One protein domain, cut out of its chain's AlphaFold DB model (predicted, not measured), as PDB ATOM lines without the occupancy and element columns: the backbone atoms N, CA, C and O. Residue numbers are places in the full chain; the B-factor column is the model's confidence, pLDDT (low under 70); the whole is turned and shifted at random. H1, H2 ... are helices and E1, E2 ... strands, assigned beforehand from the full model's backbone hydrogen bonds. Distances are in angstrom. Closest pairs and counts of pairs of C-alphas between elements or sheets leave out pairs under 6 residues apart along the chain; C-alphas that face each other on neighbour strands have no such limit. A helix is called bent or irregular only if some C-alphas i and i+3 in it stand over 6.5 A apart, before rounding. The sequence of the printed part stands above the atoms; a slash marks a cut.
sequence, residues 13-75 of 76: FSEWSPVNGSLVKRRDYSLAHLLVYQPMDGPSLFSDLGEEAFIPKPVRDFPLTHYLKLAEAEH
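AT A GLANCE: This is residues 13 to 75 of the 76 residues of the protein "Methylase" of Sphingopyxis sp. C-1 (UniProt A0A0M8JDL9). A slender antiparallel hairpin, E1 and E2, has a short helix near each end: H1 runs on from the far end of E2, and H2 lies near the turn of the hairpin. From H1 a long link makes a wide loop, then folds back along E2, where short pairings place E2 between E1 and the returning stretch, and leads to H2. The printed part has 63 residues with the named elements E1, E2, H1 and H2 in that order; the class is mixed, helices and strands, with under half of the residues in named elements. It is loose, with a radius of gyration of the C-alphas of 14.8 A, and elongated, spanning 42 by 23 by 14 A.

IN THESE COORDINATES: E1, residues 13 to 18, begins with C-alpha 13 at (239.233, 260.065, 208.870) and is 16.5 A long. E2, residues 23 to 30, is 23.6 A long. H1 is residues 31 to 35, 6.1 A. H2, residues 67 to 73, is 9.9 A and ends with C-alpha 73 at (229.301, 253.121, 196.509). H2 is irregular: C-alphas 68 and 71 are 7.8 A apart.

HOW THE PARTS SIT: E1 and E2 form a hairpin, antiparallel at 157 degrees, with N 15 and O 27 at 2.8 A and N 25 and O 17 at 2.9 A, within hydrogen-bond range. Residues 23 to 24 of E2 pair antiparallel with residues 65 to 66, and 27 to 28 with 60 to 61. The closest C-alphas of E2 and H2, Val 24 and Tyr 67, are 6.0 A apart. H2 is apart from E1 and from H1. In H1 every O i to N i+4 pair is within hydrogen-bond range; in H2 1 of 3 is, and 2 of 4 O i to N i+3 pairs are.

THE WHOLE: The C-alphas farthest apart, of Leu 49 and Glu 72, are 43.5 A apart. The printed part has no cut. The link from H1 to H2, residues 36 to 66, is long. The mean pLDDT of the printed part is 79.4; residues 36 to 55 and 74 to 75 are under 70.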
ATOM      1  N   PHE A  13     238.231 260.365 209.889       92.62
ATOM      2  CA  PHE A  13     239.233 260.065 208.870       92.62
ATOM      3  C   PHE A  13     238.889 258.761 208.161       92.62
ATOM      4  O   PHE A  13     238.504 257.793 208.814       92.62
ATOM      5  N   SER A  14     239.085 258.727 206.844       93.88
ATOM      6  CA  SER A  14     238.924 257.520 206.036       93.88
ATOM      7  C   SER A  14     240.264 256.818 205.846       93.88
ATOM      8  O   SER A  14     241.195 257.369 205.260       93.88
ATOM      9  N   GLU A  15     240.348 255.587 206.331       92.69
ATOM     10  CA  GLU A  15     241.392 254.625 206.006       92.69
ATOM     11  C   GLU A  15     241.019 253.901 204.706       92.69
ATOM     12  O   GLU A  15     239.885 253.439 204.546       92.69
ATOM     13  N   TRP A  16     241.987 253.760 203.801       93.56
ATOM     14  CA  TRP A  16     241.838 253.037 202.541       93.56
ATOM     15  C   TRP A  16     242.895 251.938 202.450       93.56
ATOM     16  O   TRP A  16     244.091 252.224 202.422       93.56
ATOM     17  N   SER A  17     242.456 250.683 202.387       93.88
ATOM     18  CA  SER A  17     243.332 249.513 202.301       93.88
ATOM     19  C   SER A  17     243.196 248.851 200.923       93.88
ATOM     20  O   SER A  17     242.113 248.345 200.599       93.88
ATOM     21  N   PRO A  18     244.258 248.815 200.098       94.25
ATOM     22  CA  PRO A  18     244.294 247.981 198.902       94.25
ATOM     23  C   PRO A  18     244.281 246.514 199.331       94.25
ATOM     24  O   PRO A  18     245.132 246.100 200.115       94.25
ATOM     25  N   VAL A  19     243.313 245.737 198.848       91.19
ATOM     26  CA  VAL A  19     243.198 244.318 199.214       91.19
ATOM     27  C   VAL A  19     243.836 243.470 198.124       91.19
ATOM     28  O   VAL A  19     244.917 242.931 198.323       91.19
ATOM     29  N   ASN A  20     243.230 243.431 196.934       84.31
ATOM     30  CA  ASN A  20     243.706 242.612 195.820       84.31
ATOM     31  C   ASN A  20     243.592 243.405 194.519       84.31
ATOM     32  O   ASN A  20     242.495 243.473 193.969       84.31
ATOM     33  N   GLY A  21     244.697 243.981 194.031       86.81
ATOM     34  CA  GLY A  21     244.826 244.624 192.713       86.81
ATOM     35  C   GLY A  21     243.829 245.753 192.431       86.81
ATOM     36  O   GLY A  21     244.185 246.925 192.437       86.81
ATOM     37  N   SER A  22     242.578 245.393 192.162       94.19
ATOM     38  CA  SER A  22     241.480 246.302 191.867       94.19
ATOM     39  C   SER A  22     240.502 246.552 193.020       94.19
ATOM     40  O   SER A  22     239.659 247.442 192.909       94.19
ATOM     41  N   LEU A  23     240.593 245.798 194.119       96.25
ATOM     42  CA  LEU A  23     239.687 245.915 195.263       96.25
ATOM     43  C   LEU A  23     240.279 246.775 196.379       96.25
ATOM     44  O   LEU A  23     241.429 246.587 196.780       96.25
ATOM     45  N   VAL A  24     239.455 247.668 196.921       95.50
ATOM     46  CA  VAL A  24     239.799 248.564 198.026       95.50
ATOM     47  C   VAL A  24     238.753 248.437 199.128       95.50
ATOM     48  O   VAL A  24     237.550 248.371 198.866       95.50
ATOM     49  N   LYS A  25     239.224 248.396 200.372       95.00
ATOM     50  CA  LYS A  25     238.406 248.450 201.581       95.00
ATOM     51  C   LYS A  25     238.528 249.848 202.184       95.00
ATOM     52  O   LYS A  25     239.643 250.307 202.422       95.00
ATOM     53  N   ARG A  26     237.400 250.512 202.437       94.81
ATOM     54  CA  ARG A  26     237.350 251.783 203.170       94.81
ATOM     55  C   ARG A  26     236.792 251.552 204.564       94.81
ATOM     56  O   ARG A  26     235.773 250.878 204.712       94.81
ATOM     57  N   ARG A  27     237.423 252.151 205.569       93.75
ATOM     58  CA  ARG A  27     236.916 252.222 206.942       93.75
ATOM     59  C   ARG A  27     237.073 253.643 207.448       93.75
ATOM     60  O   ARG A  27     238.109 254.257 207.232       93.75
ATOM     61  N   ASP A  28     236.069 254.160 208.134       94.38
ATOM     62  CA  ASP A  28     236.144 255.489 208.732       94.38
ATOM     63  C   ASP A  28     236.371 255.375 210.243       94.38
ATOM     64  O   ASP A  28     235.717 254.577 210.916       94.38
ATOM     65  N   TYR A  29     237.248 256.210 210.801       91.94
ATOM     66  CA  TYR A  29     237.546 256.266 212.236       91.94
ATOM     67  C   TYR A  29     237.431 257.687 212.764       91.94
ATOM     68  O   TYR A  29     237.795 258.651 212.092       91.94
ATOM     69  N   SER A  30     236.971 257.829 214.005       91.31
ATOM     70  CA  SER A  30     237.042 259.123 214.679       91.31
ATOM     71  C   SER A  30     238.488 259.444 215.060       91.31
ATOM     72  O   SER A  30     239.236 258.564 215.488       91.31
ATOM     73  N   LEU A  31     238.873 260.718 214.992       87.69
ATOM     74  CA  LEU A  31     240.171 261.179 215.485       87.69
ATOM     75  C   LEU A  31     240.369 260.824 216.962       87.69
ATOM     76  O   LEU A  31     241.472 260.500 217.374       87.69
ATOM     77  N   ALA A  32     239.294 260.863 217.755       83.88
ATOM     78  CA  ALA A  32     239.347 260.457 219.153       83.88
ATOM     79  C   ALA A  32     239.813 259.002 219.293       83.88
ATOM     80  O   ALA A  32     240.725 258.756 220.070       83.88
ATOM     81  N   HIS A  33     239.260 258.069 218.503       79.62
ATOM     82  CA  HIS A  33     239.746 256.686 218.472       79.62
ATOM     83  C   HIS A  33     241.195 256.618 217.999       79.62
ATOM     84  O   HIS A  33     241.992 255.956 218.646       79.62
ATOM     85  N   LEU A  34     241.560 257.346 216.937       79.00
ATOM     86  CA  LEU A  34     242.931 257.334 216.417       79.00
ATOM     87  C   LEU A  34     243.980 257.838 217.429       79.00
ATOM     88  O   LEU A  34     245.120 257.383 217.418       79.00
ATOM     89  N   LEU A  35     243.610 258.763 218.316       76.56
ATOM     90  CA  LEU A  35     244.514 259.307 219.332       76.56
ATOM     91  C   LEU A  35     244.675 258.406 220.561       76.56
ATOM     92  O   LEU A  35     245.681 258.539 221.252       76.56
ATOM     93  N   VAL A  36     243.756 257.463 220.808       68.00
ATOM     94  CA  VAL A  36     243.940 256.428 221.849       68.00
ATOM     95  C   VAL A  36     245.190 255.577 221.562       68.00
ATOM     96  O   VAL A  36     245.760 255.000 222.478       68.00
ATOM     97  N   TYR A  37     245.665 255.561 220.310       59.66
ATOM     98  CA  TYR A  37     246.868 254.847 219.865       59.66
ATOM     99  C   TYR A  37     248.185 255.602 220.054       59.66
ATOM    100  O   TYR A  37     249.226 255.053 219.702       59.66
ATOM    101  N   GLN A  38     248.178 256.851 220.533       60.59
ATOM    102  CA  GLN A  38     249.427 257.559 220.824       60.59
ATOM    103  C   GLN A  38     250.014 256.998 222.131       60.59
ATOM    104  O   GLN A  38     249.402 257.188 223.188       60.59
ATOM    105  N   PRO A  39     251.170 256.307 222.105       57.28
ATOM    106  CA  PRO A  39     251.777 255.817 223.325       57.28
ATOM    107  C   PRO A  39     252.401 257.018 224.031       57.28
ATOM    108  O   PRO A  39     253.437 257.522 223.608       57.28
ATOM    109  N   MET A  40     251.746 257.494 225.084       56.28
ATOM    110  CA  MET A  40     252.432 258.290 226.100       56.28
ATOM    111  C   MET A  40     252.544 257.493 227.403       56.28
ATOM    112  O   MET A  40     253.637 257.468 227.939       56.28
ATOM    113  N   ASP A  41     251.505 256.744 227.820       56.69
ATOM    114  CA  ASP A  41     251.532 255.849 229.005       56.69
ATOM    115  C   ASP A  41     250.473 254.695 228.962       56.69
ATOM    116  O   ASP A  41     250.051 254.191 230.001       56.69
ATOM    117  N   GLY A  42     249.964 254.294 227.781       56.84
ATOM    118  CA  GLY A  42     248.833 253.344 227.625       56.84
ATOM    119  C   GLY A  42     249.176 252.002 226.945       56.84
ATOM    120  O   GLY A  42     250.271 251.871 226.396       56.84
ATOM    121  N   PRO A  43     248.256 251.008 226.953       53.06
ATOM    122  CA  PRO A  43     248.481 249.691 226.349       53.06
ATOM    123  C   PRO A  43     248.809 249.803 224.854       53.06
ATOM    124  O   PRO A  43     248.176 250.567 224.120       53.06
ATOM    125  N   SER A  44     249.815 249.050 224.403       55.47
ATOM    126  CA  SER A  44     250.267 249.064 223.013       55.47
ATOM    127  C   SER A  44     249.276 248.347 222.088       55.47
ATOM    128  O   SER A  44     248.580 247.408 222.471       55.47
ATOM    129  N   LEU A  45     249.244 248.764 220.819       52.78
ATOM    130  CA  LEU A  45     248.512 248.072 219.746       52.78
ATOM    131  C   LEU A  45     249.032 246.654 219.465       52.78
ATOM    132  O   LEU A  45     248.334 245.846 218.859       52.78
ATOM    133  N   PHE A  46     250.262 246.372 219.884       54.28
ATOM    134  CA  PHE A  46     250.954 245.113 219.675       54.28
ATOM    135  C   PHE A  46     251.516 244.689 221.031       54.28
ATOM    136  O   PHE A  46     252.547 245.207 221.466       54.28
ATOM    137  N   SER A  47     250.791 243.832 221.749       56.91
ATOM    138  CA  SER A  47     251.356 243.132 222.900       56.91
ATOM    139  C   SER A  47     251.955 241.828 222.395       56.91
ATOM    140  O   SER A  47     251.238 240.867 222.118       56.91
ATOM    141  N   ASP A  48     253.281 241.784 222.296       58.16
ATOM    142  CA  ASP A  48     254.020 240.550 221.995       58.16
ATOM    143  C   ASP A  48     253.915 239.523 223.147       58.16
ATOM    144  O   ASP A  48     254.367 238.386 223.027       58.16
ATOM    145  N   LEU A  49     253.302 239.925 224.269       65.44
ATOM    146  CA  LEU A  49     253.103 239.152 225.496       65.44
ATOM    147  C   LEU A  49     251.678 238.584 225.634       65.44
ATOM    148  O   LEU A  49     251.379 237.939 226.639       65.44
ATOM    149  N   GLY A  50     250.806 238.781 224.636       58.94
ATOM    150  CA  GLY A  50     249.443 238.235 224.635       58.94
ATOM    151  C   GLY A  50     248.431 239.026 225.469       58.94
ATOM    152  O   GLY A  50     247.364 238.499 225.785       58.94
ATOM    153  N   GLU A  51     248.741 240.272 225.828       61.72
ATOM    154  CA  GLU A  51     247.769 241.177 226.452       61.72
ATOM    155  C   GLU A  51     246.743 241.674 225.422       61.72
ATOM    156  O   GLU A  51     246.972 241.641 224.209       61.72
ATOM    157  N   GLU A  52     245.586 242.128 225.906       57.66
ATOM    158  CA  GLU A  52     244.451 242.520 225.072       57.66
ATOM    159  C   GLU A  52     244.795 243.760 224.223       57.66
ATOM    160  O   GLU A  52     244.765 244.901 224.688       57.66
ATOM    161  N   ALA A  53     245.154 243.528 222.957       60.19
ATOM    162  CA  ALA A  53     245.429 244.589 221.999       60.19
ATOM    163  C   ALA A  53     244.145 245.382 221.717       60.19
ATOM    164  O   ALA A  53     243.124 244.834 221.290       60.19
ATOM    165  N   PHE A  54     244.186 246.696 221.927       64.12
ATOM    166  CA  PHE A  54     243.033 247.552 221.677       64.12
ATOM    167  C   PHE A  54     242.843 247.787 220.170       64.12
ATOM    168  O   PHE A  54     243.530 248.611 219.569       64.12
ATOM    169  N   ILE A  55     241.886 247.090 219.545       69.75
ATOM    170  CA  ILE A  55     241.582 247.243 218.111       69.75
ATOM    171  C   ILE A  55     240.551 248.370 217.895       69.75
ATOM    172  O   ILE A  55     239.444 248.297 218.442       69.75
ATOM    173  N   PRO A  56     240.852 249.389 217.063       71.25
ATOM    174  CA  PRO A  56     239.896 250.440 216.724       71.25
ATOM    175  C   PRO A  56     238.613 249.885 216.128       71.25
ATOM    176  O   PRO A  56     238.631 249.216 215.095       71.25
ATOM    177  N   LYS A  57     237.477 250.261 216.718       83.19
ATOM    178  CA  LYS A  57     236.181 250.079 216.064       83.19
ATOM    179  C   LYS A  57     235.962 251.234 215.081       83.19
ATOM    180  O   LYS A  57     235.965 252.396 215.518       83.19
ATOM    181  N   PRO A  58     235.795 250.951 213.777       90.38
ATOM    182  CA  PRO A  58     235.460 251.981 212.809       90.38
ATOM    183  C   PRO A  58     234.071 252.548 213.111       90.38
ATOM    184  O   PRO A  58     233.178 251.836 213.566       90.38
ATOM    185  N   VAL A  59     233.884 253.839 212.845       93.81
ATOM    186  CA  VAL A  59     232.559 254.477 212.887       93.81
ATOM    187  C   VAL A  59     231.730 254.129 211.652       93.81
ATOM    188  O   VAL A  59     230.506 254.228 211.681       93.81
ATOM    189  N   ARG A  60     232.392 253.704 210.570       93.38
ATOM    190  CA  ARG A  60     231.752 253.185 209.365       93.38
ATOM    191  C   ARG A  60     232.647 252.161 208.694       93.38
ATOM    192  O   ARG A  60     233.843 252.399 208.532       93.38
ATOM    193  N   ASP A  61     232.056 251.046 208.289       92.75
ATOM    194  CA  ASP A  61     232.731 250.026 207.500       92.75
ATOM    195  C   ASP A  61     232.000 249.838 206.168       92.75
ATOM    196  O   ASP A  61     230.793 249.602 206.148       92.75
ATOM    197  N   PHE A  62     232.728 249.975 205.062       93.06
ATOM    198  CA  PHE A  62     232.174 249.889 203.715       93.06
ATOM    199  C   PHE A  62     232.427 248.502 203.114       93.06
ATOM    200  O   PHE A  62     233.412 247.840 203.466       93.06
ATOM    201  N   PRO A  63     231.575 248.024 202.191       93.38
ATOM    202  CA  PRO A  63     231.849 246.788 201.469       93.38
ATOM    203  C   PRO A  63     233.176 246.874 200.704       93.38
ATOM    204  O   PRO A  63     233.695 247.950 200.411       93.38
ATOM    205  N   LEU A  64     233.741 245.712 200.382       95.00
ATOM    206  CA  LEU A  64     234.904 245.649 199.508       95.00
ATOM    207  C   LEU A  64     234.479 246.083 198.099       95.00
ATOM    208  O   LEU A  64     233.583 245.475 197.512       95.00
ATOM    209  N   THR A  65     235.108 247.124 197.556       95.25
ATOM    210  CA  THR A  65     234.655 247.758 196.311       95.25
ATOM    211  C   THR A  65     235.795 247.860 195.309       95.25
ATOM    212  O   THR A  65     236.946 248.110 195.661       95.25
ATOM    213  N   HIS A  66     235.479 247.663 194.031       95.38
ATOM    214  CA  HIS A  66     236.424 247.917 192.949       95.38
ATOM    215  C   HIS A  66     236.731 249.422 192.868       95.38
ATOM    216  O   HIS A  66     235.788 250.210 192.847       95.38
ATOM    217  N   TYR A  67     237.997 249.849 192.765       93.25
ATOM    218  CA  TYR A  67     238.346 251.284 192.858       93.25
ATOM    219  C   TYR A  67     237.637 252.166 191.809       93.25
ATOM    220  O   TYR A  67     237.280 253.305 192.092       93.25
ATOM    221  N   LEU A  68     237.358 251.625 190.615       94.38
ATOM    222  CA  LEU A  68     236.578 252.316 189.572       94.38
ATOM    223  C   LEU A  68     235.087 252.529 189.898       94.38
ATOM    224  O   LEU A  68     234.432 253.285 189.195       94.38
ATOM    225  N   LYS A  69     234.544 251.872 190.928       93.75
ATOM    226  CA  LYS A  69     233.124 251.944 191.322       93.75
ATOM    227  C   LYS A  69     232.901 252.691 192.641       93.75
ATOM    228  O   LYS A  69     231.822 252.623 193.217       93.75
ATOM    229  N   LEU A  70     233.918 253.386 193.155       89.81
ATOM    230  CA  LEU A  70     233.839 254.044 194.465       89.81
ATOM    231  C   LEU A  70     232.778 255.147 194.518       89.81
ATOM    232  O   LEU A  70     232.053 255.227 195.502       89.81
ATOM    233  N   ALA A  71     232.645 255.939 193.452       87.38
ATOM    234  CA  ALA A  71     231.642 257.002 193.383       87.38
ATOM    235  C   ALA A  71     230.205 256.455 193.471       87.38
ATOM    236  O   ALA A  71     229.333 257.087 194.049       87.38
ATOM    237  N   GLU A  72     229.961 255.257 192.937       87.44
ATOM    238  CA  GLU A  72     228.654 254.594 193.014       87.44
ATOM    239  C   GLU A  72     228.369 254.095 194.441       87.44
ATOM    240  O   GLU A  72     227.234 254.147 194.905       87.44
ATOM    241  N   ALA A  73     229.407 253.645 195.151       72.56
ATOM    242  CA  ALA A  73     229.301 253.121 196.509       72.56
ATOM    243  C   ALA A  73     229.144 254.207 197.591       72.56
ATOM    244  O   ALA A  73     228.703 253.892 198.691       72.56
ATOM    245  N   GLU A  74     229.491 255.470 197.314       66.44
ATOM    246  CA  GLU A  74     229.287 256.588 198.255       66.44
ATOM    247  C   GLU A  74     227.828 257.069 198.338       66.44
ATOM    248  O   GLU A  74     227.476 257.785 199.276       66.44
ATOM    249  N   HIS A  75     226.978 256.677 197.384       57.22
ATOM    250  CA  HIS A  75     225.592 257.145 197.260       57.22
ATOM    251  C   HIS A  75     224.528 256.049 197.444       57.22
ATOM    252  O   HIS A  75     223.343 256.331 197.257       57.22
TER     253      HIS A  75